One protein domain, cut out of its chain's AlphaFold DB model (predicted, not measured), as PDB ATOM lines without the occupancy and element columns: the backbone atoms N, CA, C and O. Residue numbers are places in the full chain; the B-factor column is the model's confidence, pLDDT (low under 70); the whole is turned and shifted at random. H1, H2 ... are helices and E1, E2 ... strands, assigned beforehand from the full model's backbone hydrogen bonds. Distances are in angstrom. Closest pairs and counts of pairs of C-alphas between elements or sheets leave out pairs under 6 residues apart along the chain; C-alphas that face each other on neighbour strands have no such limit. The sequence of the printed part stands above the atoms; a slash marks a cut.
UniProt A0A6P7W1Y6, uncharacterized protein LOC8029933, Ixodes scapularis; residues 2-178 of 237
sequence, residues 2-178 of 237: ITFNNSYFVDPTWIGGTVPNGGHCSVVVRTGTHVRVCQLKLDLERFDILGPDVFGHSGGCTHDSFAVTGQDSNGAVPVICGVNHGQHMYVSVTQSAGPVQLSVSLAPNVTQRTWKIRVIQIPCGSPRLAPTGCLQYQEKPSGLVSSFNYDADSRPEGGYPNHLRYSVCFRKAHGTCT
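What this domain is: This is residues 2 to 178 of the 237 residues of the protein "uncharacterized protein LOC8029933" of Ixodes scapularis (UniProt A0A6P7W1Y6). With little regular structure, this is a sandwich: two antiparallel sheets face to face, E1 E7 E3 E5 and E2 E6 E4 in order, with the small parallel pair E8 E9 set beside E5 through E8. The 177 printed residues, mostly strand by class, hold 63 in named elements, along the chain E1 H1 E2 E3 E4 E5 E6 E7 E8 E9. The whole is compact, radius of gyration of the C-alphas 16.4 A, spans 47 by 39 by 30 A.

How they stand to each other: The twisted sheet runs E1, residues 7 to 10, E7, 114 to 123, E3, 37 to 48, and E5, 88 to 92; within hydrogen-bond range are N 9 and O 117, N 41 and O 120, and N 40 and O 91, each 2.8 A. It faces E2, 23 to 29, E6, 100 to 106, and E4, 65 to 69, where N 25 and O 104 are 2.8 A apart and N 67 and O 103 2.9 A. E8, 134 to 138, is closest to E5 at the C-alphas of Leu 135 and Tyr 90, 5.1 A; its parallel neighbour is E9, 167 to 170, with N 169 and O 136 at 2.8 A. H1, 12 to 15, too short for an O i to N i+4 pair, only grazes the first sheet.

Where its parts are: E1 begins at C-alpha 7 (-12.630, 22.616, 2.802); E9 ends at C-alpha 170 (6.199, 32.646, -10.916). E7 is 29.1 A long; E3, 28.5 A, bends by 62 degrees at residue 45.

The domain as a whole: The C-alphas farthest apart, Pro 108 and Gly 175, are 52.5 A apart. The printed part has no cut; links E3 to E4, E4 to E5 and E8 to E9 are long. pLDDT is under 70 at residues 56 to 57, 97, 110 and 151 to 154.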
ATOM      1  N   ILE A   2     -19.169  26.835   2.563       91.56
ATOM      2  CA  ILE A   2     -17.805  26.630   3.063       91.56
ATOM      3  C   ILE A   2     -17.440  27.806   3.968       91.56
ATOM      4  O   ILE A   2     -17.509  28.955   3.543       91.56
ATOM      5  N   THR A   3     -17.044  27.515   5.203       90.44
ATOM      6  CA  THR A   3     -16.624  28.521   6.198       90.44
ATOM      7  C   THR A   3     -15.219  28.265   6.737       90.44
ATOM      8  O   THR A   3     -14.564  29.184   7.221       90.44
ATOM      9  N   PHE A   4     -14.728  27.028   6.634       91.75
ATOM     10  CA  PHE A   4     -13.436  26.618   7.174       91.75
ATOM     11  C   PHE A   4     -12.356  26.567   6.093       91.75
ATOM     12  O   PHE A   4     -12.624  26.284   4.922       91.75
ATOM     13  N   ASN A   5     -11.116  26.831   6.497       93.56
ATOM     14  CA  ASN A   5      -9.953  26.645   5.638       93.56
ATOM     15  C   ASN A   5      -9.747  25.152   5.328       93.56
ATOM     16  O   ASN A   5     -10.040  24.310   6.172       93.56
ATOM     17  N   ASN A   6      -9.204  24.830   4.152       95.12
ATOM     18  CA  ASN A   6      -8.995  23.460   3.672       95.12
ATOM     19  C   ASN A   6     -10.290  22.640   3.559       95.12
ATOM     20  O   ASN A   6     -10.307  21.447   3.850       95.12
ATOM     21  N   SER A   7     -11.369  23.289   3.125       96.06
ATOM     22  CA  SER A   7     -12.630  22.616   2.802       96.06
ATOM     23  C   SER A   7     -12.680  22.238   1.325       96.06
ATOM     24  O   SER A   7     -11.867  22.705   0.533       96.06
ATOM     25  N   TYR A   8     -13.662  21.428   0.942       97.31
ATOM     26  CA  TYR A   8     -13.801  20.939  -0.424       97.31
ATOM     27  C   TYR A   8     -15.169  21.280  -1.016       97.31
ATOM     28  O   TYR A   8     -16.191  21.173  -0.341       97.31
ATOM     29  N   PHE A   9     -15.175  21.661  -2.292       97.69
ATOM     30  CA  PHE A   9     -16.356  21.655  -3.147       97.69
ATOM     31  C   PHE A   9     -16.261  20.448  -4.077       97.69
ATOM     32  O   PHE A   9     -15.357  20.369  -4.908       97.69
ATOM     33  N   VAL A  10     -17.159  19.487  -3.881       97.25
ATOM     34  CA  VAL A  10     -17.107  18.181  -4.540       97.25
ATOM     35  C   VAL A  10     -18.394  17.892  -5.286       97.25
ATOM     36  O   VAL A  10     -19.458  18.398  -4.917       97.25
ATOM     37  N   ASP A  11     -18.292  17.068  -6.318       95.25
ATOM     38  CA  ASP A  11     -19.455  16.470  -6.955       95.25
ATOM     39  C   ASP A  11     -20.109  15.398  -6.050       95.25
ATOM     40  O   ASP A  11     -19.468  14.896  -5.117       95.25
ATOM     41  N   PRO A  12     -21.386  15.031  -6.278       93.31
ATOM     42  CA  PRO A  12     -22.097  14.088  -5.413       93.31
ATOM     43  C   PRO A  12     -21.482  12.683  -5.323       93.31
ATOM     44  O   PRO A  12     -21.763  11.972  -4.356       93.31
ATOM     45  N   THR A  13     -20.644  12.257  -6.276       92.88
ATOM     46  CA  THR A  13     -20.068  10.899  -6.269       92.88
ATOM     47  C   THR A  13     -19.118  10.675  -5.094       92.88
ATOM     48  O   THR A  13     -19.030   9.563  -4.577       92.88
ATOM     49  N   TRP A  14     -18.502  11.740  -4.567       92.69
ATOM     50  CA  TRP A  14     -17.629  11.687  -3.386       92.69
ATOM     51  C   TRP A  14     -18.356  11.345  -2.081       92.69
ATOM     52  O   TRP A  14     -17.707  11.055  -1.077       92.69
ATOM     53  N   ILE A  15     -19.690  11.385  -2.086       91.50
ATOM     54  CA  ILE A  15     -20.549  11.034  -0.950       91.50
ATOM     55  C   ILE A  15     -21.554   9.926  -1.303       91.50
ATOM     56  O   ILE A  15     -22.571   9.776  -0.632       91.50
ATOM     57  N   GLY A  16     -21.278   9.147  -2.357       90.44
ATOM     58  CA  GLY A  16     -22.114   8.017  -2.786       90.44
ATOM     59  C   GLY A  16     -23.345   8.398  -3.617       90.44
ATOM     60  O   GLY A  16     -24.206   7.553  -3.846       90.44
ATOM     61  N   GLY A  17     -23.444   9.653  -4.060       90.62
ATOM     62  CA  GLY A  17     -24.468  10.110  -4.998       90.62
ATOM     63  C   GLY A  17     -24.056   9.942  -6.462       90.62
ATOM     64  O   GLY A  17     -23.027   9.354  -6.788       90.62
ATOM     65  N   THR A  18     -24.852  10.512  -7.362       88.19
ATOM     66  CA  THR A  18     -24.564  10.579  -8.800       88.19
ATOM     67  C   THR A  18     -24.555  12.028  -9.271       88.19
ATOM     68  O   THR A  18     -25.257  12.880  -8.721       88.19
ATOM     69  N   VAL A  19     -23.744  12.330 -10.288       87.00
ATOM     70  CA  VAL A  19     -23.794  13.644 -10.938       87.00
ATOM     71  C   VAL A  19     -25.063  13.711 -11.797       87.00
ATOM     72  O   VAL A  19     -25.288  12.797 -12.593       87.00
ATOM     73  N   PRO A  20     -25.909  14.747 -11.650       83.94
ATOM     74  CA  PRO A  20     -27.118  14.863 -12.452       83.94
ATOM     75  C   PRO A  20     -26.791  15.137 -13.927       83.94
ATOM     76  O   PRO A  20     -25.803  15.798 -14.256       83.94
ATOM     77  N   ASN A  21     -27.662  14.660 -14.820       85.00
ATOM     78  CA  ASN A  21     -27.642  15.038 -16.231       85.00
ATOM     79  C   ASN A  21     -28.238  16.439 -16.364       85.00
ATOM     80  O   ASN A  21     -29.447  16.614 -16.516       85.00
ATOM     81  N   GLY A  22     -27.365  17.433 -16.269       88.19
ATOM     82  CA  GLY A  22     -27.735  18.838 -16.284       88.19
ATOM     83  C   GLY A  22     -28.095  19.397 -14.910       88.19
ATOM     84  O   GLY A  22     -28.386  18.669 -13.961       88.19
ATOM     85  N   GLY A  23     -28.053  20.723 -14.806       90.62
ATOM     86  CA  GLY A  23     -28.384  21.454 -13.584       90.62
ATOM     87  C   GLY A  23     -27.267  22.382 -13.126       90.62
ATOM     88  O   GLY A  23     -26.328  22.668 -13.861       90.62
ATOM     89  N   HIS A  24     -27.395  22.885 -11.901       93.69
ATOM     90  CA  HIS A  24     -26.473  23.862 -11.335       93.69
ATOM     91  C   HIS A  24     -26.125  23.484  -9.894       93.69
ATOM     92  O   HIS A  24     -26.984  23.480  -9.010       93.69
ATOM     93  N   CYS A  25     -24.854  23.190  -9.642       94.94
ATOM     94  CA  CYS A  25     -24.315  22.925  -8.314       94.94
ATOM     95  C   CYS A  25     -23.507  24.139  -7.868       94.94
ATOM     96  O   CYS A  25     -22.593  24.555  -8.569       94.94
ATOM     97  N   SER A  26     -23.794  24.704  -6.696       96.69
ATOM     98  CA  SER A  26     -22.992  25.825  -6.202       96.69
ATOM     99  C   SER A  26     -22.778  25.806  -4.704       96.69
ATOM    100  O   SER A  26     -23.561  25.232  -3.942       96.69
ATOM    101  N   VAL A  27     -21.701  26.458  -4.279       97.19
ATOM    102  CA  VAL A  27     -21.375  26.646  -2.875       97.19
ATOM    103  C   VAL A  27     -20.878  28.059  -2.624       97.19
ATOM    104  O   VAL A  27     -20.037  28.593  -3.340       97.19
ATOM    105  N   VAL A  28     -21.398  28.660  -1.559       97.19
ATOM    106  CA  VAL A  28     -20.928  29.948  -1.051       97.19
ATOM    107  C   VAL A  28     -19.745  29.714  -0.118       97.19
ATOM    108  O   VAL A  28     -19.854  28.921   0.823       97.19
ATOM    109  N   VAL A  29     -18.646  30.420  -0.360       95.94
ATOM    110  CA  VAL A  29     -17.437  30.482   0.461       95.94
ATOM    111  C   VAL A  29     -17.467  31.774   1.273       95.94
ATOM    112  O   VAL A  29     -17.441  32.879   0.732       95.94
ATOM    113  N   ARG A  30     -17.508  31.638   2.596       93.06
ATOM    114  CA  ARG A  30     -17.340  32.751   3.532       93.06
ATOM    115  C   ARG A  30     -15.948  32.679   4.135       93.06
ATOM    116  O   ARG A  30     -15.563  31.648   4.687       93.06
ATOM    117  N   THR A  31     -15.206  33.772   4.022       90.06
ATOM    118  CA  THR A  31     -13.883  33.885   4.630       90.06
ATOM    119  C   THR A  31     -13.988  33.823   6.150       90.06
ATOM    120  O   THR A  31     -14.931  34.357   6.738       90.06
ATOM    121  N   GLY A  32     -13.017  33.177   6.789       83.06
ATOM    122  CA  GLY A  32     -12.938  33.068   8.239       83.06
ATOM    123  C   GLY A  32     -12.853  34.440   8.907       83.06
ATOM    124  O   GLY A  32     -12.286  35.384   8.361       83.06
ATOM    125  N   THR A  33     -13.418  34.543  10.106       81.69
ATOM    126  CA  THR A  33     -13.497  35.796  10.873       81.69
ATOM    127  C   THR A  33     -12.324  35.995  11.832       81.69
ATOM    128  O   THR A  33     -12.061  37.116  12.250       81.69
ATOM    129  N   HIS A  34     -11.597  34.925  12.173       84.44
ATOM    130  CA  HIS A  34     -10.482  34.977  13.129       84.44
ATOM    131  C   HIS A  34      -9.201  35.587  12.550       84.44
ATOM    132  O   HIS A  34      -8.375  36.104  13.295       84.44
ATOM    133  N   VAL A  35      -9.024  35.517  11.231       88.88
ATOM    134  CA  VAL A  35      -7.878  36.087  10.520       88.88
ATOM    135  C   VAL A  35      -8.393  36.713   9.238       88.88
ATOM    136  O   VAL A  35      -9.185  36.097   8.528       88.88
ATOM    137  N   ARG A  36      -7.926  37.923   8.918       92.62
ATOM    138  CA  ARG A  36      -8.288  38.585   7.665       92.62
ATOM    139  C   ARG A  36      -7.736  37.780   6.487       92.62
ATOM    140  O   ARG A  36      -6.520  37.662   6.327       92.62
ATOM    141  N   VAL A  37      -8.629  37.234   5.671       94.00
ATOM    142  CA  VAL A  37      -8.292  36.519   4.435       94.00
ATOM    143  C   VAL A  37      -8.206  37.528   3.299       94.00
ATOM    144  O   VAL A  37      -9.085  38.372   3.158       94.00
ATOM    145  N   CYS A  38      -7.140  37.452   2.505       94.12
ATOM    146  CA  CYS A  38      -6.931  38.337   1.356       94.12
ATOM    147  C   CYS A  38      -7.111  37.607   0.017       94.12
ATOM    148  O   CYS A  38      -7.491  38.225  -0.975       94.12
ATOM    149  N   GLN A  39      -6.860  36.297  -0.015       95.69
ATOM    150  CA  GLN A  39      -7.013  35.471  -1.209       95.69
ATOM    151  C   GLN A  39      -7.579  34.099  -0.859       95.69
ATOM    152  O   GLN A  39      -7.310  33.550   0.210       95.69
ATOM    153  N   LEU A  40      -8.315  33.522  -1.798       96.56
ATOM    154  CA  LEU A  40      -8.622  32.101  -1.833       96.56
ATOM    155  C   LEU A  40      -7.711  31.435  -2.863       96.56
ATOM    156  O   LEU A  40      -7.530  31.966  -3.955       96.56
ATOM    157  N   LYS A  41      -7.171  30.267  -2.533       97.75
ATOM    158  CA  LYS A  41      -6.547  29.356  -3.493       97.75
ATOM    159  C   LYS A  41      -7.482  28.177  -3.708       97.75
ATOM    160  O   LYS A  41      -7.861  27.503  -2.749       97.75
ATOM    161  N   LEU A  42      -7.881  27.974  -4.954       98.62
ATOM    162  CA  LEU A  42      -8.710  26.864  -5.395       98.62
ATOM    163  C   LEU A  42      -7.794  25.846  -6.065       98.62
ATOM    164  O   LEU A  42      -7.265  26.139  -7.132       98.62
ATOM    165  N   ASP A  43      -7.601  24.680  -5.455       98.56
ATOM    166  CA  ASP A  43      -6.852  23.585  -6.078       98.56
ATOM    167  C   ASP A  43      -7.826  22.601  -6.715       98.56
ATOM    168  O   ASP A  43      -8.665  22.010  -6.032       98.56
ATOM    169  N   LEU A  44      -7.710  22.420  -8.027       98.19
ATOM    170  CA  LEU A  44      -8.520  21.501  -8.816       98.19
ATOM    171  C   LEU A  44      -7.930  20.087  -8.689       98.19
ATOM    172  O   LEU A  44      -7.304  19.576  -9.611       98.19
ATOM    173  N   GLU A  45      -8.076  19.450  -7.521       97.81
ATOM    174  CA  GLU A  45      -7.510  18.111  -7.265       97.81
ATOM    175  C   GLU A  45      -8.053  17.066  -8.251       97.81
ATOM    176  O   GLU A  45      -7.309  16.218  -8.743       97.81
ATOM    177  N   ARG A  46      -9.351  17.144  -8.556       96.62
ATOM    178  CA  ARG A  46      -9.994  16.455  -9.680       96.62
ATOM    179  C   ARG A  46     -10.888  17.455 -10.388       96.62
ATOM    180  O   ARG A  46     -11.600  18.201  -9.721       96.62
ATOM    181  N   PHE A  47     -10.843  17.486 -11.711       96.62
ATOM    182  CA  PHE A  47     -11.710  18.349 -12.496       96.62
ATOM    183  C   PHE A  47     -11.763  17.848 -13.936       96.62
ATOM    184  O   PHE A  47     -10.776  17.952 -14.666       96.62
ATOM    185  N   ASP A  48     -12.910  17.295 -14.300       93.81
ATOM    186  CA  ASP A  48     -13.253  16.842 -15.642       93.81
ATOM    187  C   ASP A  48     -14.759  17.059 -15.827       93.81
ATOM    188  O   ASP A  48     -15.587  16.373 -15.219       93.81
ATOM    189  N   ILE A  49     -15.105  18.088 -16.591       94.12
ATOM    190  CA  ILE A  49     -16.471  18.374 -17.047       94.12
ATOM    191  C   ILE A  49     -16.445  18.490 -18.571       94.12
ATOM    192  O   ILE A  49     -15.364  18.526 -19.158       94.12
ATOM    193  N   LEU A  50     -17.605  18.563 -19.233       92.00
ATOM    194  CA  LEU A  50     -17.623  18.680 -20.691       92.00
ATOM    195  C   LEU A  50     -16.817  19.905 -21.142       92.00
ATOM    196  O   LEU A  50     -16.899  20.971 -20.531       92.00
ATOM    197  N   GLY A  51     -15.988  19.720 -22.165       91.31
ATOM    198  CA  GLY A  51     -15.094  20.750 -22.676       91.31
ATOM    199  C   GLY A  51     -15.809  21.862 -23.453       91.31
ATOM    200  O   GLY A  51     -17.043  21.913 -23.496       91.31
ATOM    201  N   PRO A  52     -15.033  22.781 -24.050       90.50
ATOM    202  CA  PRO A  52     -15.559  23.831 -24.904       90.50
ATOM    203  C   PRO A  52     -16.361  23.271 -26.079       90.50
ATOM    204  O   PRO A  52     -16.102  22.189 -26.602       90.50
ATOM    205  N   ASP A  53     -17.334  24.056 -26.520       87.50
ATOM    206  CA  ASP A  53     -18.205  23.709 -27.628       87.50
ATOM    207  C   ASP A  53     -17.480  23.830 -28.978       87.50
ATOM    208  O   ASP A  53     -17.356  24.908 -29.572       87.50
ATOM    209  N   VAL A  54     -17.005  22.683 -29.459       78.50
ATOM    210  CA  VAL A  54     -16.328  22.545 -30.755       78.50
ATOM    211  C   VAL A  54     -17.295  22.294 -31.917       78.50
ATOM    212  O   VAL A  54     -16.962  22.609 -33.055       78.50
ATOM    213  N   PHE A  55     -18.508  21.788 -31.656       74.31
ATOM    214  CA  PHE A  55     -19.484  21.412 -32.695       74.31
ATOM    215  C   PHE A  55     -20.500  22.517 -33.011       74.31
ATOM    216  O   PHE A  55     -20.945  22.666 -34.148       74.31
ATOM    217  N   GLY A  56     -20.865  23.318 -32.017       69.69
ATOM    218  CA  GLY A  56     -21.590  24.583 -32.133       69.69
ATOM    219  C   GLY A  56     -20.673  25.761 -32.476       69.69
ATOM    220  O   GLY A  56     -21.161  26.857 -32.751       69.69
ATOM    221  N   HIS A  57     -19.361  25.511 -32.568       69.19
ATOM    222  CA  HIS A  57     -18.328  26.429 -33.058       69.19
ATOM    223  C   HIS A  57     -18.167  27.718 -32.234       69.19
ATOM    224  O   HIS A  57     -17.612  28.698 -32.735       69.19
ATOM    225  N   SER A  58     -18.630  27.747 -30.980       81.62
ATOM    226  CA  SER A  58     -18.359  28.873 -30.077       81.62
ATOM    227  C   SER A  58     -16.954  28.805 -29.467       81.62
ATOM    228  O   SER A  58     -16.388  29.841 -29.114       81.62
ATOM    229  N   GLY A  59     -16.387  27.598 -29.333       81.56
ATOM    230  CA  GLY A  59     -15.097  27.326 -28.691       81.56
ATOM    231  C   GLY A  59     -15.054  27.687 -27.202       81.56
ATOM    232  O   GLY A  59     -13.994  27.630 -26.585       81.56
ATOM    233  N   GLY A  60     -16.186  28.083 -26.619       88.69
ATOM    234  CA  GLY A  60     -16.315  28.472 -25.220       88.69
ATOM    235  C   GLY A  60     -17.017  27.405 -24.384       88.69
ATOM    236  O   GLY A  60     -17.579  26.441 -24.899       88.69
ATOM    237  N   CYS A  61     -17.021  27.609 -23.071       93.00
ATOM    238  CA  CYS A  61     -17.635  26.715 -22.089       93.00
ATOM    239  C   CYS A  61     -19.161  26.892 -22.009       93.00
ATOM    240  O   CYS A  61     -19.685  27.402 -21.019       93.00
ATOM    241  N   THR A  62     -19.877  26.541 -23.081       92.06
ATOM    242  CA  THR A  62     -21.331  26.766 -23.205       92.06
ATOM    243  C   THR A  62     -22.179  25.589 -22.724       92.06
ATOM    244  O   THR A  62     -23.325  25.796 -22.324       92.06
ATOM    245  N   HIS A  63     -21.641  24.366 -22.740       91.75
ATOM    246  CA  HIS A  63     -22.343  23.173 -22.267       91.75
ATOM    247  C   HIS A  63     -22.180  22.980 -20.762       91.75
ATOM    248  O   HIS A  63     -23.149  23.091 -20.012       91.75
ATOM    249  N   ASP A  64     -20.947  22.728 -20.330       94.75
ATOM    250  CA  ASP A  64     -20.587  22.700 -18.923       94.75
ATOM    251  C   ASP A  64     -19.663  23.882 -18.618       94.75
ATOM    252  O   ASP A  64     -18.856  24.300 -19.449       94.75
ATOM    253  N   SER A  65     -19.778  24.432 -17.414       96.56
ATOM    254  CA  SER A  65     -18.940  25.546 -16.978       96.56
ATOM    255  C   SER A  65     -18.707  25.526 -15.477       96.56
ATOM    256  O   SER A  65     -19.607  25.225 -14.695       96.56
ATOM    257  N   PHE A  66     -17.499  25.904 -15.074       98.12
ATOM    258  CA  PHE A  66     -17.177  26.294 -13.711       98.12
ATOM    259  C   PHE A  66     -16.908  27.794 -13.656       98.12
ATOM    260  O   PHE A  66     -16.058  28.312 -14.383       98.12
ATOM    261  N   ALA A  67     -17.631  28.484 -12.780       97.69
ATOM    262  CA  ALA A  67     -17.547  29.922 -12.593       97.69
ATOM    263  C   ALA A  67     -17.292  30.273 -11.125       97.69
ATOM    264  O   ALA A  67     -17.804  29.624 -10.205       97.69
ATOM    265  N   VAL A  68     -16.530  31.347 -10.923       96.81
ATOM    266  CA  VAL A  68     -16.316  31.979  -9.621       96.81
ATOM    267  C   VAL A  68     -16.895  33.386  -9.678       96.81
ATOM    268  O   VAL A  68     -16.563  34.160 -10.577       96.81
ATOM    269  N   THR A  69     -17.783  33.705  -8.741       94.94
ATOM    270  CA  THR A  69     -18.420  35.024  -8.624       94.94
ATOM    271  C   THR A  69     -18.275  35.582  -7.210       94.94
ATOM    272  O   THR A  69     -17.923  34.863  -6.275       94.94
ATOM    273  N   GLY A  70     -18.527  36.882  -7.034       92.31
ATOM    274  CA  GLY A  70     -18.434  37.553  -5.731       92.31
ATOM    275  C   GLY A  70     -17.012  37.923  -5.294       92.31
ATOM    276  O   GLY A  70     -16.847  38.464  -4.208       92.31
ATOM    277  N   GLN A  71     -15.995  37.666  -6.120       91.75
ATOM    278  CA  GLN A  71     -14.613  38.113  -5.916       91.75
ATOM    279  C   GLN A  71     -14.430  39.630  -6.104       91.75
ATOM    280  O   GLN A  71     -15.364  40.345  -6.473       91.75
ATOM    281  N   ASP A  72     -13.209  40.122  -5.878       90.56
ATOM    282  CA  ASP A  72     -12.833  41.519  -6.131       90.56
ATOM    283  C   ASP A  72     -13.139  41.933  -7.586       90.56
ATOM    284  O   ASP A  72     -12.847  41.194  -8.529       90.56
ATOM    285  N   SER A  73     -13.665  43.146  -7.795       84.56
ATOM    286  CA  SER A  73     -14.087  43.635  -9.125       84.56
ATOM    287  C   SER A  73     -12.959  43.665 -10.163       84.56
ATOM    288  O   SER A  73     -13.204  43.482 -11.352       84.56
ATOM    289  N   ASN A  74     -11.718  43.862  -9.710       82.31
ATOM    290  CA  ASN A  74     -10.519  43.891 -10.554       82.31
ATOM    291  C   ASN A  74      -9.821  42.521 -10.654       82.31
ATOM    292  O   ASN A  74      -8.777  42.406 -11.290       82.31
ATOM    293  N   GLY A  75     -10.368  41.492 -10.006       83.25
ATOM    294  CA  GLY A  75      -9.829  40.134  -9.963       83.25
ATOM    295  C   GLY A  75     -10.704  39.152 -10.731       83.25
ATOM    296  O   GLY A  75     -11.051  38.110 -10.183       83.25
ATOM    297  N   ALA A  76     -11.115  39.495 -11.957       86.38
ATOM    298  CA  ALA A  76     -11.988  38.646 -12.764       86.38
ATOM    299  C   ALA A  76     -11.404  37.230 -12.915       86.38
ATOM    300  O   ALA A  76     -10.270  37.054 -13.364       86.38
ATOM    301  N   VAL A  77     -12.196  36.226 -12.540       94.12
ATOM    302  CA  VAL A  77     -11.858  34.813 -12.712       94.12
ATOM    303  C   VAL A  77     -12.587  34.320 -13.958       94.12
ATOM    304  O   VAL A  77     -13.813  34.445 -14.017       94.12
ATOM    305  N   PRO A  78     -11.877  33.802 -14.971       95.06
ATOM    306  CA  PRO A  78     -12.516  33.337 -16.185       95.06
ATOM    307  C   PRO A  78     -13.309  32.051 -15.929       95.06
ATOM    308  O   PRO A  78     -12.968  31.245 -15.063       95.06
ATOM    309  N   VAL A  79     -14.361  31.858 -16.721       96.69
ATOM    310  CA  VAL A  79     -15.131  30.612 -16.735       96.69
ATOM    311  C   VAL A  79     -14.306  29.534 -17.429       96.69
ATOM    312  O   VAL A  79     -13.822  29.763 -18.534       96.69
ATOM    313  N   ILE A  80     -14.164  28.365 -16.805       97.25
ATOM    314  CA  ILE A  80     -13.420  27.231 -17.371       97.25
ATOM    315  C   ILE A  80     -14.304  25.994 -17.529       97.25
ATOM    316  O   ILE A  80     -15.351  25.866 -16.893       97.25
ATOM    317  N   CYS A  81     -13.851  25.063 -18.358       95.31
ATOM    318  CA  CYS A  81     -14.475  23.773 -18.616       95.31
ATOM    319  C   CYS A  81     -13.424  22.769 -19.099       95.31
ATOM    320  O   CYS A  81     -12.246  23.120 -19.220       95.31
ATOM    321  N   GLY A  82     -13.835  21.522 -19.331       94.00
ATOM    322  CA  GLY A  82     -12.927  20.461 -19.752       94.00
ATOM    323  C   GLY A  82     -12.048  19.920 -18.623       94.00
ATOM    324  O   GLY A  82     -12.427  19.947 -17.447       94.00
ATOM    325  N   VAL A  83     -10.857  19.434 -18.976       94.38
ATOM    326  CA  VAL A  83      -9.957  18.712 -18.063       94.38
ATOM    327  C   VAL A  83      -8.938  19.667 -17.439       94.38
ATOM    328  O   VAL A  83      -8.101  20.246 -18.126       94.38
ATOM    329  N   ASN A  84      -8.991  19.837 -16.114       95.88
ATOM    330  CA  ASN A  84      -8.154  20.815 -15.396       95.88
ATOM    331  C   ASN A  84      -7.571  20.277 -14.082       95.88
ATOM    332  O   ASN A  84      -7.199  21.045 -13.192       95.88
ATOM    333  N   HIS A  85      -7.520  18.956 -13.928       95.12
ATOM    334  CA  HIS A  85      -6.968  18.339 -12.729       95.12
ATOM    335  C   HIS A  85      -5.498  18.747 -12.509       95.12
ATOM    336  O   HIS A  85      -4.721  18.891 -13.447       95.12
ATOM    337  N   GLY A  86      -5.119  18.964 -11.251       95.19
ATOM    338  CA  GLY A  86      -3.778  19.413 -10.868       95.19
ATOM    339  C   GLY A  86      -3.511  20.910 -11.069       95.19
ATOM    340  O   GLY A  86      -2.479  21.390 -10.601       95.19
ATOM    341  N   GLN A  87      -4.422  21.657 -11.701       96.62
ATOM    342  CA  GLN A  87      -4.323  23.113 -11.808       96.62
ATOM    343  C   GLN A  87      -4.909  23.824 -10.582       96.62
ATOM    344  O   GLN A  87      -5.541  23.220  -9.712       96.62
ATOM    345  N   HIS A  88      -4.706  25.137 -10.509       98.00
ATOM    346  CA  HIS A  88      -5.203  25.961  -9.412       98.00
ATOM    347  C   HIS A  88      -5.583  27.367  -9.862       98.00
ATOM    348  O   HIS A  88      -5.240  27.794 -10.961       98.00
ATOM    349  N   MET A  89      -6.284  28.091  -8.993       98.06
ATOM    350  CA  MET A  89      -6.640  29.501  -9.167       98.06
ATOM    351  C   MET A  89      -6.435  30.273  -7.866       98.06
ATOM    352  O   MET A  89      -6.729  29.759  -6.788       98.06
ATOM    353  N   TYR A  90      -5.982  31.517  -7.962       97.69
ATOM    354  CA  TYR A  90      -5.959  32.492  -6.879       97.69
ATOM    355  C   TYR A  90      -7.051  33.534  -7.117       97.69
ATOM    356  O   TYR A  90      -7.133  34.136  -8.184       97.69
ATOM    357  N   VAL A  91      -7.893  33.738  -6.110       96.44
ATOM    358  CA  VAL A  91      -9.064  34.615  -6.160       96.44
ATOM    359  C   VAL A  91      -8.922  35.660  -5.063       96.44
ATOM    360  O   VAL A  91      -8.933  35.323  -3.879       96.44
ATOM    361  N   SER A  92      -8.759  36.924  -5.445       94.44
ATOM    362  CA  SER A  92      -8.661  38.035  -4.492       94.44
ATOM    363  C   SER A  92     -10.027  38.357  -3.883       94.44
ATOM    364  O   SER A  92     -11.035  38.401  -4.590       94.44
ATOM    365  N   VAL A  93     -10.046  38.559  -2.565       93.56
ATOM    366  CA  VAL A  93     -11.262  38.805  -1.761       93.56
ATOM    367  C   VAL A  93     -11.085  39.986  -0.800       93.56
ATOM    368  O   VAL A  93     -11.665  40.037   0.280       93.56
ATOM    369  N   THR A  94     -10.208  40.926  -1.151       88.44
ATOM    370  CA  THR A  94      -9.877  42.074  -0.297       88.44
ATOM    371  C   THR A  94     -10.922  43.186  -0.342       88.44
ATOM    372  O   THR A  94     -11.056  43.931   0.631       88.44
ATOM    373  N   GLN A  95     -11.633  43.291  -1.463       82.88
ATOM    374  CA  GLN A  95     -12.631  44.306  -1.802       82.88
ATOM    375  C   GLN A  95     -13.922  43.651  -2.332       82.88
ATOM    376  O   GLN A  95     -14.698  44.276  -3.053       82.88
ATOM    377  N   SER A  96     -14.144  42.375  -2.011       79.19
ATOM    378  CA  SER A  96     -15.272  41.594  -2.511       79.19
ATOM    379  C   SER A  96     -16.599  42.189  -2.037       79.19
ATOM    380  O   SER A  96     -16.793  42.397  -0.838       79.19
ATOM    381  N   ALA A  97     -17.534  42.410  -2.965       67.25
ATOM    382  CA  ALA A  97     -18.865  42.959  -2.678       67.25
ATOM    383  C   ALA A  97     -19.814  41.964  -1.974       67.25
ATOM    384  O   ALA A  97     -20.899  42.337  -1.533       67.25
ATOM    385  N   GLY A  98     -19.427  40.693  -1.876       74.94
ATOM    386  CA  GLY A  98     -20.222  39.631  -1.273       74.94
ATOM    387  C   GLY A  98     -19.379  38.386  -1.013       74.94
ATOM    388  O   GLY A  98     -18.173  38.391  -1.261       74.94
ATOM    389  N   PRO A  99     -19.978  37.309  -0.483       87.81
ATOM    390  CA  PRO A  99     -19.253  36.061  -0.334       87.81
ATOM    391  C   PRO A  99     -18.963  35.466  -1.717       87.81
ATOM    392  O   PRO A  99     -19.807  35.520  -2.612       87.81
ATOM    393  N   VAL A 100     -17.785  34.864  -1.874       94.94
ATOM    394  CA  VAL A 100     -17.414  34.200  -3.127       94.94
ATOM    395  C   VAL A 100     -18.323  32.995  -3.344       94.94
ATOM    396  O   VAL A 100     -18.547  32.214  -2.421       94.94
ATOM    397  N   GLN A 101     -18.834  32.813  -4.554       96.75
ATOM    398  CA  GLN A 101     -19.617  31.645  -4.935       96.75
ATOM    399  C   GLN A 101     -18.866  30.852  -6.000       96.75
ATOM    400  O   GLN A 101     -18.380  31.404  -6.983       96.75
ATOM    401  N   LEU A 102     -18.768  29.544  -5.774       98.19
ATOM    402  CA  LEU A 102     -18.247  28.580  -6.734       98.19
ATOM    403  C   LEU A 102     -19.442  27.859  -7.347       98.19
ATOM    404  O   LEU A 102     -20.259  27.315  -6.599       98.19
ATOM    405  N   SER A 103     -19.541  27.843  -8.672       97.94
ATOM    406  CA  SER A 103     -20.692  27.289  -9.385       97.94
ATOM    407  C   SER A 103     -20.250  26.393 -10.532       97.94
ATOM    408  O   SER A 103     -19.414  26.788 -11.333       97.94
ATOM    409  N   VAL A 104     -20.844  25.206 -10.620       97.56
ATOM    410  CA  VAL A 104     -20.751  24.287 -11.756       97.56
ATOM    411  C   VAL A 104     -22.124  24.229 -12.419       97.56
ATOM    412  O   VAL A 104     -23.097  23.828 -11.777       97.56
ATOM    413  N   SER A 105     -22.204  24.623 -13.687       96.69
ATOM    414  CA  SER A 105     -23.404  24.486 -14.522       96.69
ATOM    415  C   SER A 105     -23.187  23.357 -15.515       96.69
ATOM    416  O   SER A 105     -22.119  23.283 -16.116       96.69
ATOM    417  N   LEU A 106     -24.183  22.492 -15.677       95.06
ATOM    418  CA  LEU A 106     -24.104  21.288 -16.494       95.06
ATOM    419  C   LEU A 106     -25.206  21.289 -17.555       95.06
ATOM    420  O   LEU A 106     -26.371  21.572 -17.250       95.06
ATOM    421  N   ALA A 107     -24.860  20.886 -18.775       92.81
ATOM    422  CA  ALA A 107     -25.827  20.577 -19.821       92.81
ATOM    423  C   ALA A 107     -26.508  19.216 -19.559       92.81
ATOM    424  O   ALA A 107     -25.891  18.324 -18.970       92.81
ATOM    425  N   PRO A 108     -27.748  18.989 -20.037       88.94
ATOM    426  CA  PRO A 108     -28.494  17.737 -19.835       88.94
ATOM    427  C   PRO A 108     -27.906  16.503 -20.552       88.94
ATOM    428  O   PRO A 108     -28.476  15.415 -20.501       88.94
ATOM    429  N   ASN A 109     -26.758  16.655 -21.207       79.38
ATOM    430  CA  ASN A 109     -26.051  15.613 -21.939       79.38
ATOM    431  C   ASN A 109     -25.488  14.564 -20.955       79.38
ATOM    432  O   ASN A 109     -24.989  14.922 -19.882       79.38
ATOM    433  N   VAL A 110     -25.543  13.278 -21.319       68.06
ATOM    434  CA  VAL A 110     -24.988  12.187 -20.498       68.06
ATOM    435  C   VAL A 110     -23.480  12.114 -20.714       68.06
ATOM    436  O   VAL A 110     -23.013  11.538 -21.694       68.06
ATOM    437  N   THR A 111     -22.717  12.694 -19.793       74.06
ATOM    438  CA  THR A 111     -21.253  12.601 -19.751       74.06
ATOM    439  C   THR A 111     -20.796  12.237 -18.341       74.06
ATOM    440  O   THR A 111     -21.444  12.587 -17.351       74.06
ATOM    441  N   GLN A 112     -19.687  11.500 -18.236       83.62
ATOM    442  CA  GLN A 112     -19.024  11.275 -16.953       83.62
ATOM    443  C   GLN A 112     -18.319  12.567 -16.545       83.62
ATOM    444  O   GLN A 112     -17.488  13.080 -17.286       83.62
ATOM    445  N   ARG A 113     -18.687  13.101 -15.381       91.50
ATOM    446  CA  ARG A 113     -18.180  14.365 -14.841       91.50
ATOM    447  C   ARG A 113     -17.661  14.126 -13.437       91.50
ATOM    448  O   ARG A 113     -18.261  13.361 -12.685       91.50
ATOM    449  N   THR A 114     -16.603  14.819 -13.057       94.44
ATOM    450  CA  THR A 114     -16.142  14.839 -11.671       94.44
ATOM    451  C   THR A 114     -15.462  16.155 -11.343       94.44
ATOM    452  O   THR A 114     -14.738  16.733 -12.157       94.44
ATOM    453  N   TRP A 115     -15.662  16.629 -10.119       97.12
ATOM    454  CA  TRP A 115     -14.876  17.720  -9.574       97.12
ATOM    455  C   TRP A 115     -14.639  17.528  -8.081       97.12
ATOM    456  O   TRP A 115     -15.511  17.135  -7.307       97.12
ATOM    457  N   LYS A 116     -13.423  17.861  -7.667       97.75
ATOM    458  CA  LYS A 116     -12.992  17.974  -6.283       97.75
ATOM    459  C   LYS A 116     -12.075  19.178  -6.192       97.75
ATOM    460  O   LYS A 116     -10.907  19.115  -6.575       97.75
ATOM    461  N   ILE A 117     -12.628  20.274  -5.692       98.62
ATOM    462  CA  ILE A 117     -11.959  21.567  -5.607       98.62
ATOM    463  C   ILE A 117     -11.663  21.849  -4.142       98.62
ATOM    464  O   ILE A 117     -12.579  22.018  -3.336       98.62
ATOM    465  N   ARG A 118     -10.384  21.901  -3.781       98.50
ATOM    466  CA  ARG A 118      -9.961  22.285  -2.435       98.50
ATOM    467  C   ARG A 118      -9.941  23.802  -2.326       98.50
ATOM    468  O   ARG A 118      -9.266  24.476  -3.095       98.50
ATOM    469  N   VAL A 119     -10.637  24.330  -1.330       98.19
ATOM    470  CA  VAL A 119     -10.689  25.755  -1.012       98.19
ATOM    471  C   VAL A 119      -9.748  26.042   0.151       98.19
ATOM    472  O   VAL A 119      -9.966  25.608   1.286       98.19
ATOM    473  N   ILE A 120      -8.696  26.801  -0.137       97.62
ATOM    474  CA  ILE A 120      -7.692  27.241   0.827       97.62
ATOM    475  C   ILE A 120      -7.855  28.744   1.029       97.62
ATOM    476  O   ILE A 120      -7.826  29.519   0.080       97.62
ATOM    477  N   GLN A 121      -8.007  29.170   2.274       95.81
ATOM    478  CA  GLN A 121      -8.084  30.574   2.651       95.81
ATOM    479  C   GLN A 121      -6.685  31.067   3.026       95.81
ATOM    480  O   GLN A 121      -6.053  30.512   3.928       95.81
ATOM    481  N   ILE A 122      -6.195  32.093   2.330       96.31
ATOM    482  CA  ILE A 122      -4.857  32.658   2.514       96.31
ATOM    483  C   ILE A 122      -4.962  33.972   3.303       96.31
ATOM    484  O   ILE A 122      -5.521  34.957   2.800       96.31
ATOM    485  N   PRO A 123      -4.414  34.014   4.532       95.69
ATOM    486  CA  PRO A 123      -4.334  35.232   5.324       95.69
ATOM    487  C   PRO A 123      -3.604  36.371   4.619       95.69
ATOM    488  O   PRO A 123      -2.614  36.157   3.911       95.69
ATOM    489  N   CYS A 124      -4.036  37.595   4.893       94.12
ATOM    490  CA  CYS A 124      -3.266  38.789   4.572       94.12
ATOM    491  C   CYS A 124      -1.873  38.719   5.226       94.12
ATOM    492  O   CYS A 124      -1.745  38.288   6.369       94.12
ATOM    493  N   GLY A 125      -0.827  39.110   4.493       94.00
ATOM    494  CA  GLY A 125       0.568  39.015   4.950       94.00
ATOM    495  C   GLY A 125       1.196  37.620   4.839       94.00
ATOM    496  O   GLY A 125       2.382  37.466   5.120       94.00
ATOM    497  N   SER A 126       0.447  36.602   4.400       95.31
ATOM    498  CA  SER A 126       1.024  35.291   4.110       95.31
ATOM    499  C   SER A 126       2.069  35.402   2.993       95.31
ATOM    500  O   SER A 126       1.788  36.014   1.959       95.31
ATOM    501  N   PRO A 127       3.236  34.738   3.109       92.94
ATOM    502  CA  PRO A 127       4.196  34.687   2.012       92.94
ATOM    503  C   PRO A 127       3.608  33.981   0.782       92.94
ATOM    504  O   PRO A 127       4.119  34.149  -0.317       92.94
ATOM    505  N   ARG A 128       2.541  33.191   0.942       92.88
ATOM    506  CA  ARG A 128       1.905  32.424  -0.138       92.88
ATOM    507  C   ARG A 128       0.883  33.221  -0.951       92.88
ATOM    508  O   ARG A 128       0.223  32.636  -1.802       92.88
ATOM    509  N   LEU A 129       0.725  34.519  -0.687       95.62
ATOM    510  CA  LEU A 129      -0.112  35.382  -1.518       95.62
ATOM    511  C   LEU A 129       0.444  35.430  -2.946       95.62
ATOM    512  O   LEU A 129       1.639  35.654  -3.155       95.62
ATOM    513  N   ALA A 130      -0.439  35.228  -3.919       96.12
ATOM    514  CA  ALA A 130      -0.132  35.492  -5.312       96.12
ATOM    515  C   ALA A 130      -0.107  37.012  -5.550       96.12
ATOM    516  O   ALA A 130      -0.934  37.727  -4.969       96.12
ATOM    517  N   PRO A 131       0.796  37.523  -6.407       94.25
ATOM    518  CA  PRO A 131       0.793  38.935  -6.773       94.25
ATOM    519  C   PRO A 131      -0.532  39.367  -7.423       94.25
ATOM    520  O   PRO A 131      -1.299  38.552  -7.938       94.25
ATOM    521  N   THR A 132      -0.808  40.674  -7.408       90.88
ATOM    522  CA  THR A 132      -2.023  41.226  -8.030       90.88
ATOM    523  C   THR A 132      -2.025  40.947  -9.535       90.88
ATOM    524  O   THR A 132      -1.004  41.118 -10.193       90.88
ATOM    525  N   GLY A 133      -3.170  40.518 -10.075       90.06
ATOM    526  CA  GLY A 133      -3.332  40.160 -11.490       90.06
ATOM    527  C   GLY A 133      -2.974  38.707 -11.833       90.06
ATOM    528  O   GLY A 133      -3.260  38.257 -12.939       90.06
ATOM    529  N   CYS A 134      -2.404  37.946 -10.897       94.44
ATOM    530  CA  CYS A 134      -2.038  36.549 -11.110       94.44
ATOM    531  C   CYS A 134      -3.210  35.615 -10.790       94.44
ATOM    532  O   CYS A 134      -3.546  35.432  -9.620       94.44
ATOM    533  N   LEU A 135      -3.789  34.974 -11.808       96.75
ATOM    534  CA  LEU A 135      -4.787  33.921 -11.591       96.75
ATOM    535  C   LEU A 135      -4.114  32.613 -11.174       96.75
ATOM    536  O   LEU A 135      -4.621  31.900 -10.315       96.75
ATOM    537  N   GLN A 136      -2.957  32.298 -11.752       97.00
ATOM    538  CA  GLN A 136      -2.129  31.176 -11.321       97.00
ATOM    539  C   GLN A 136      -0.817  31.697 -10.752       97.00
ATOM    540  O   GLN A 136      -0.220  32.631 -11.284       97.00
ATOM    541  N   TYR A 137      -0.349  31.071  -9.677       96.56
ATOM    542  CA  TYR A 137       0.942  31.384  -9.078       96.56
ATOM    543  C   TYR A 137       1.723  30.106  -8.803       96.56
ATOM    544  O   TYR A 137       1.281  29.258  -8.026       96.56
ATOM    545  N   GLN A 138       2.857  29.963  -9.482       95.69
ATOM    546  CA  GLN A 138       3.762  28.833  -9.360       95.69
ATOM    547  C   GLN A 138       4.784  29.127  -8.263       95.69
ATOM    548  O   GLN A 138       5.634  30.004  -8.398       95.69
ATOM    549  N   GLU A 139       4.683  28.399  -7.152       92.81
ATOM    550  CA  GLU A 139       5.575  28.577  -5.998       92.81
ATOM    551  C   GLU A 139       6.894  27.798  -6.143       92.81
ATOM    552  O   GLU A 139       7.876  28.117  -5.472       92.81
ATOM    553  N   LYS A 140       6.917  26.764  -6.994       92.69
ATOM    554  CA  LYS A 140       8.092  25.914  -7.212       92.69
ATOM    555  C   LYS A 140       9.116  26.615  -8.119       92.69
ATOM    556  O   LYS A 140       8.711  27.335  -9.027       92.69
ATOM    557  N   PRO A 141      10.426  26.363  -7.928       91.19
ATOM    558  CA  PRO A 141      11.486  26.964  -8.747       91.19
ATOM    559  C   PRO A 141      11.508  26.451 -10.195       91.19
ATOM    560  O   PRO A 141      12.067  27.105 -11.068       91.19
ATOM    561  N   SER A 142      10.917  25.284 -10.451       92.19
ATOM    562  CA  SER A 142      10.736  24.713 -11.784       92.19
ATOM    563  C   SER A 142       9.474  23.851 -11.819       92.19
ATOM    564  O   SER A 142       8.988  23.375 -10.785       92.19
ATOM    565  N   GLY A 143       8.923  23.668 -13.014       92.19
ATOM    566  CA  GLY A 143       7.717  22.884 -13.237       92.19
ATOM    567  C   GLY A 143       7.179  23.076 -14.648       92.19
ATOM    568  O   GLY A 143       7.750  23.818 -15.445       92.19
ATOM    569  N   LEU A 144       6.071  22.399 -14.931       90.62
ATOM    570  CA  LEU A 144       5.320  22.568 -16.168       90.62
ATOM    571  C   LEU A 144       4.177  23.554 -15.935       90.62
ATOM    572  O   LEU A 144       3.545  23.549 -14.878       90.62
ATOM    573  N   VAL A 145       3.924  24.386 -16.937       90.81
ATOM    574  CA  VAL A 145       2.752  25.256 -17.002       90.81
ATOM    575  C   VAL A 145       2.038  24.953 -18.301       90.81
ATOM    576  O   VAL A 145       2.663  24.867 -19.355       90.81
ATOM    577  N   SER A 146       0.729  24.797 -18.207       89.50
ATOM    578  CA  SER A 146      -0.157  24.557 -19.331       89.50
ATOM    579  C   SER A 146      -1.395  25.430 -19.187       89.50
ATOM    580  O   SER A 146      -1.691  25.942 -18.101       89.50
ATOM    581  N   SER A 147      -2.105  25.651 -20.289       90.19
ATOM    582  CA  SER A 147      -3.374  26.357 -20.216       90.19
ATOM    583  C   SER A 147      -4.440  25.530 -19.503       90.19
ATOM    584  O   SER A 147      -4.332  24.304 -19.407       90.19
ATOM    585  N   PHE A 148      -5.518  26.176 -19.058       94.06
ATOM    586  CA  PHE A 148      -6.737  25.433 -18.746       94.06
ATOM    587  C   PHE A 148      -7.167  24.614 -19.976       94.06
ATOM    588  O   PHE A 148      -7.031  25.075 -21.112       94.06
ATOM    589  N   ASN A 149      -7.620  23.384 -19.734       93.00
ATOM    590  CA  ASN A 149      -8.029  22.401 -20.736       93.00
ATOM    591  C   ASN A 149      -6.945  22.006 -21.769       93.00
ATOM    592  O   ASN A 149      -7.261  21.576 -22.877       93.00
ATOM    593  N   TYR A 150      -5.656  22.141 -21.427       86.19
ATOM    594  CA  TYR A 150      -4.552  21.763 -22.325       86.19
ATOM    595  C   TYR A 150      -4.507  20.257 -22.643       86.19
ATOM    596  O   TYR A 150      -4.354  19.888 -23.802       86.19
ATOM    597  N   ASP A 151      -4.640  19.394 -21.632       69.12
ATOM    598  CA  ASP A 151      -4.429  17.942 -21.751       69.12
ATOM    599  C   ASP A 151      -5.753  17.178 -21.641       69.12
ATOM    600  O   ASP A 151      -5.997  16.429 -20.699       69.12
ATOM    601  N   ALA A 152      -6.670  17.434 -22.572       62.62
ATOM    602  CA  ALA A 152      -7.972  16.775 -22.580       62.62
ATOM    603  C   ALA A 152      -7.904  15.339 -23.135       62.62
ATOM    604  O   ALA A 152      -8.784  14.959 -23.892       62.62
ATOM    605  N   ASP A 153      -6.868  14.549 -22.832       65.56
ATOM    606  CA  ASP A 153      -6.719  13.144 -23.261       65.56
ATOM    607  C   ASP A 153      -6.942  12.905 -24.776       65.56
ATOM    608  O   ASP A 153      -7.495  11.883 -25.181       65.56
ATOM    609  N   SER A 154      -6.548  13.845 -25.644       65.50
ATOM    610  CA  SER A 154      -6.850  13.815 -27.094       65.50
ATOM    611  C   SER A 154      -8.348  13.857 -27.461       65.50
ATOM    612  O   SER A 154      -8.728  13.472 -28.568       65.50
ATOM    613  N   ARG A 155      -9.217  14.322 -26.556       74.19
ATOM    614  CA  ARG A 155     -10.643  14.546 -26.830       74.19
ATOM    615  C   ARG A 155     -10.828  15.658 -27.873       74.19
ATOM    616  O   ARG A 155     -10.034  16.602 -27.894       74.19
ATOM    617  N   PRO A 156     -11.891  15.598 -28.698       75.00
ATOM    618  CA  PRO A 156     -12.221  16.659 -29.650       75.00
ATOM    619  C   PRO A 156     -12.364  18.037 -28.998       75.00
ATOM    620  O   PRO A 156     -12.042  19.042 -29.620       75.00
ATOM    621  N   GLU A 157     -12.817  18.082 -27.744       77.88
ATOM    622  CA  GLU A 157     -12.967  19.301 -26.950       77.88
ATOM    623  C   GLU A 157     -11.658  19.755 -26.270       77.88
ATOM    624  O   GLU A 157     -11.683  20.605 -25.382       77.88
ATOM    625  N   GLY A 158     -10.508  19.180 -26.627       79.50
ATOM    626  CA  GLY A 158      -9.206  19.577 -26.095       79.50
ATOM    627  C   GLY A 158      -8.687  20.895 -26.658       79.50
ATOM    628  O   GLY A 158      -8.916  21.231 -27.818       79.50
ATOM    629  N   GLY A 159      -7.944  21.632 -25.832       81.25
ATOM    630  CA  GLY A 159      -7.327  22.900 -26.211       81.25
ATOM    631  C   GLY A 159      -7.881  24.096 -25.443       81.25
ATOM    632  O   GLY A 159      -8.778  23.972 -24.610       81.25
ATOM    633  N   TYR A 160      -7.300  25.265 -25.714       84.94
ATOM    634  CA  TYR A 160      -7.587  26.521 -25.021       84.94
ATOM    635  C   TYR A 160      -9.031  26.993 -25.280       84.94
ATOM    636  O   TYR A 160      -9.348  27.324 -26.423       84.94
ATOM    637  N   PRO A 161      -9.908  27.065 -24.259       88.31
ATOM    638  CA  PRO A 161     -11.244  27.623 -24.428       88.31
ATOM    639  C   PRO A 161     -11.194  29.104 -24.820       88.31
ATOM    640  O   PRO A 161     -10.396  29.883 -24.292       88.31
ATOM    641  N   ASN A 162     -12.095  29.515 -25.707       84.56
ATOM    642  CA  ASN A 162     -12.233  30.909 -26.112       84.56
ATOM    643  C   ASN A 162     -12.590  31.808 -24.916       84.56
ATOM    644  O   ASN A 162     -13.216  31.378 -23.947       84.56
ATOM    645  N   HIS A 163     -12.234  33.092 -25.021       80.38
ATOM    646  CA  HIS A 163     -12.491  34.134 -24.012       80.38
ATOM    647  C   HIS A 163     -11.776  33.945 -22.663       80.38
ATOM    648  O   HIS A 163     -12.043  34.687 -21.714       80.38
ATOM    649  N   LEU A 164     -10.823  33.017 -22.562       87.75
ATOM    650  CA  LEU A 164      -9.904  32.994 -21.433       87.75
ATOM    651  C   LEU A 164      -8.855  34.102 -21.595       87.75
ATOM    652  O   LEU A 164      -8.165  34.193 -22.609       87.75
ATOM    653  N   ARG A 165      -8.696  34.929 -20.562       87.19
ATOM    654  CA  ARG A 165      -7.624  35.925 -20.463       87.19
ATOM    655  C   ARG A 165      -7.137  35.969 -19.027       87.19
ATOM    656  O   ARG A 165      -7.837  36.469 -18.152       87.19
ATOM    657  N   TYR A 166      -5.950  35.433 -18.780       92.81
ATOM    658  CA  TYR A 166      -5.391  35.357 -17.436       92.81
ATOM    659  C   TYR A 166      -3.866  35.345 -17.456       92.81
ATOM    660  O   TYR A 166      -3.243  35.080 -18.482       92.81
ATOM    661  N   SER A 167      -3.265  35.630 -16.302       94.19
ATOM    662  CA  SER A 167      -1.815  35.607 -16.124       94.19
ATOM    663  C   SER A 167      -1.393  34.472 -15.196       94.19
ATOM    664  O   SER A 167      -2.022  34.221 -14.161       94.19
ATOM    665  N   VAL A 168      -0.293  33.818 -15.567       95.12
ATOM    666  CA  VAL A 168       0.440  32.876 -14.722       95.12
ATOM    667  C   VAL A 168       1.693  33.574 -14.222       95.12
ATOM    668  O   VAL A 168       2.487  34.085 -15.006       95.12
ATOM    669  N   CYS A 169       1.870  33.598 -12.910       94.88
ATOM    670  CA  CYS A 169       3.005  34.229 -12.260       94.88
ATOM    671  C   CYS A 169       3.904  33.186 -11.611       94.88
ATOM    672  O   CYS A 169       3.451  32.119 -11.197       94.88
ATOM    673  N   PHE A 170       5.177  33.532 -11.458       93.06
ATOM    674  CA  PHE A 170       6.199  32.646 -10.916       93.06
ATOM    675  C   PHE A 170       6.831  33.289  -9.694       93.06
ATOM    676  O   PHE A 170       7.182  34.471  -9.701       93.06
ATOM    677  N   ARG A 171       6.977  32.516  -8.623       92.81
ATOM    678  CA  ARG A 171       7.732  32.951  -7.456       92.81
ATOM    679  C   ARG A 171       9.204  33.040  -7.841       92.81
ATOM    680  O   ARG A 171       9.793  32.055  -8.277       92.81
ATOM    681  N   LYS A 172       9.820  34.195  -7.598       89.06
ATOM    682  CA  LYS A 172      11.271  34.346  -7.733       89.06
ATOM    683  C   LYS A 172      11.978  33.438  -6.721       89.06
ATOM    684  O   LYS A 172      11.780  33.586  -5.512       89.06
ATOM    685  N   ALA A 173      12.780  32.496  -7.210       87.81
ATOM    686  CA  ALA A 173      13.607  31.649  -6.364       87.81
ATOM    687  C   ALA A 173      14.783  32.456  -5.784       87.81
ATOM    688  O   ALA A 173      15.248  33.438  -6.363       87.81
ATOM    689  N   HIS A 174      15.257  32.062  -4.603       88.81
ATOM    690  CA  HIS A 174      16.379  32.748  -3.973       88.81
ATOM    691  C   HIS A 174      17.644  32.596  -4.829       88.81
ATOM    692  O   HIS A 174      17.997  31.485  -5.216       88.81
ATOM    693  N   GLY A 175      18.328  33.707  -5.106       88.81
ATOM    694  CA  GLY A 175      19.556  33.712  -5.905       88.81
ATOM    695  C   GLY A 175      19.360  33.554  -7.417       88.81
ATOM    696  O   GLY A 175      20.355  33.430  -8.121       88.81
ATOM    697  N   THR A 176      18.125  33.576  -7.935       88.44
ATOM    698  CA  THR A 176      17.876  33.569  -9.387       88.44
ATOM    699  C   THR A 176      17.537  34.965  -9.903       88.44
ATOM    700  O   THR A 176      16.910  35.769  -9.208       88.44
ATOM    701  N   CYS A 177      17.960  35.267 -11.130       86.38
ATOM    702  CA  CYS A 177      17.665  36.537 -11.804       86.38
ATOM    703  C   CYS A 177      16.767  36.363 -13.024       86.38
ATOM    704  O   CYS A 177      16.088  37.318 -13.381       86.38
ATOM    705  N   THR A 178      16.747  35.166 -13.610       87.62
ATOM    706  CA  THR A 178      16.008  34.872 -14.834       87.62
ATOM    707  C   THR A 178      15.053  33.701 -14.645       87.62
ATOM    708  O   THR A 178      15.256  32.836 -13.781       87.62
TER     709      THR A 178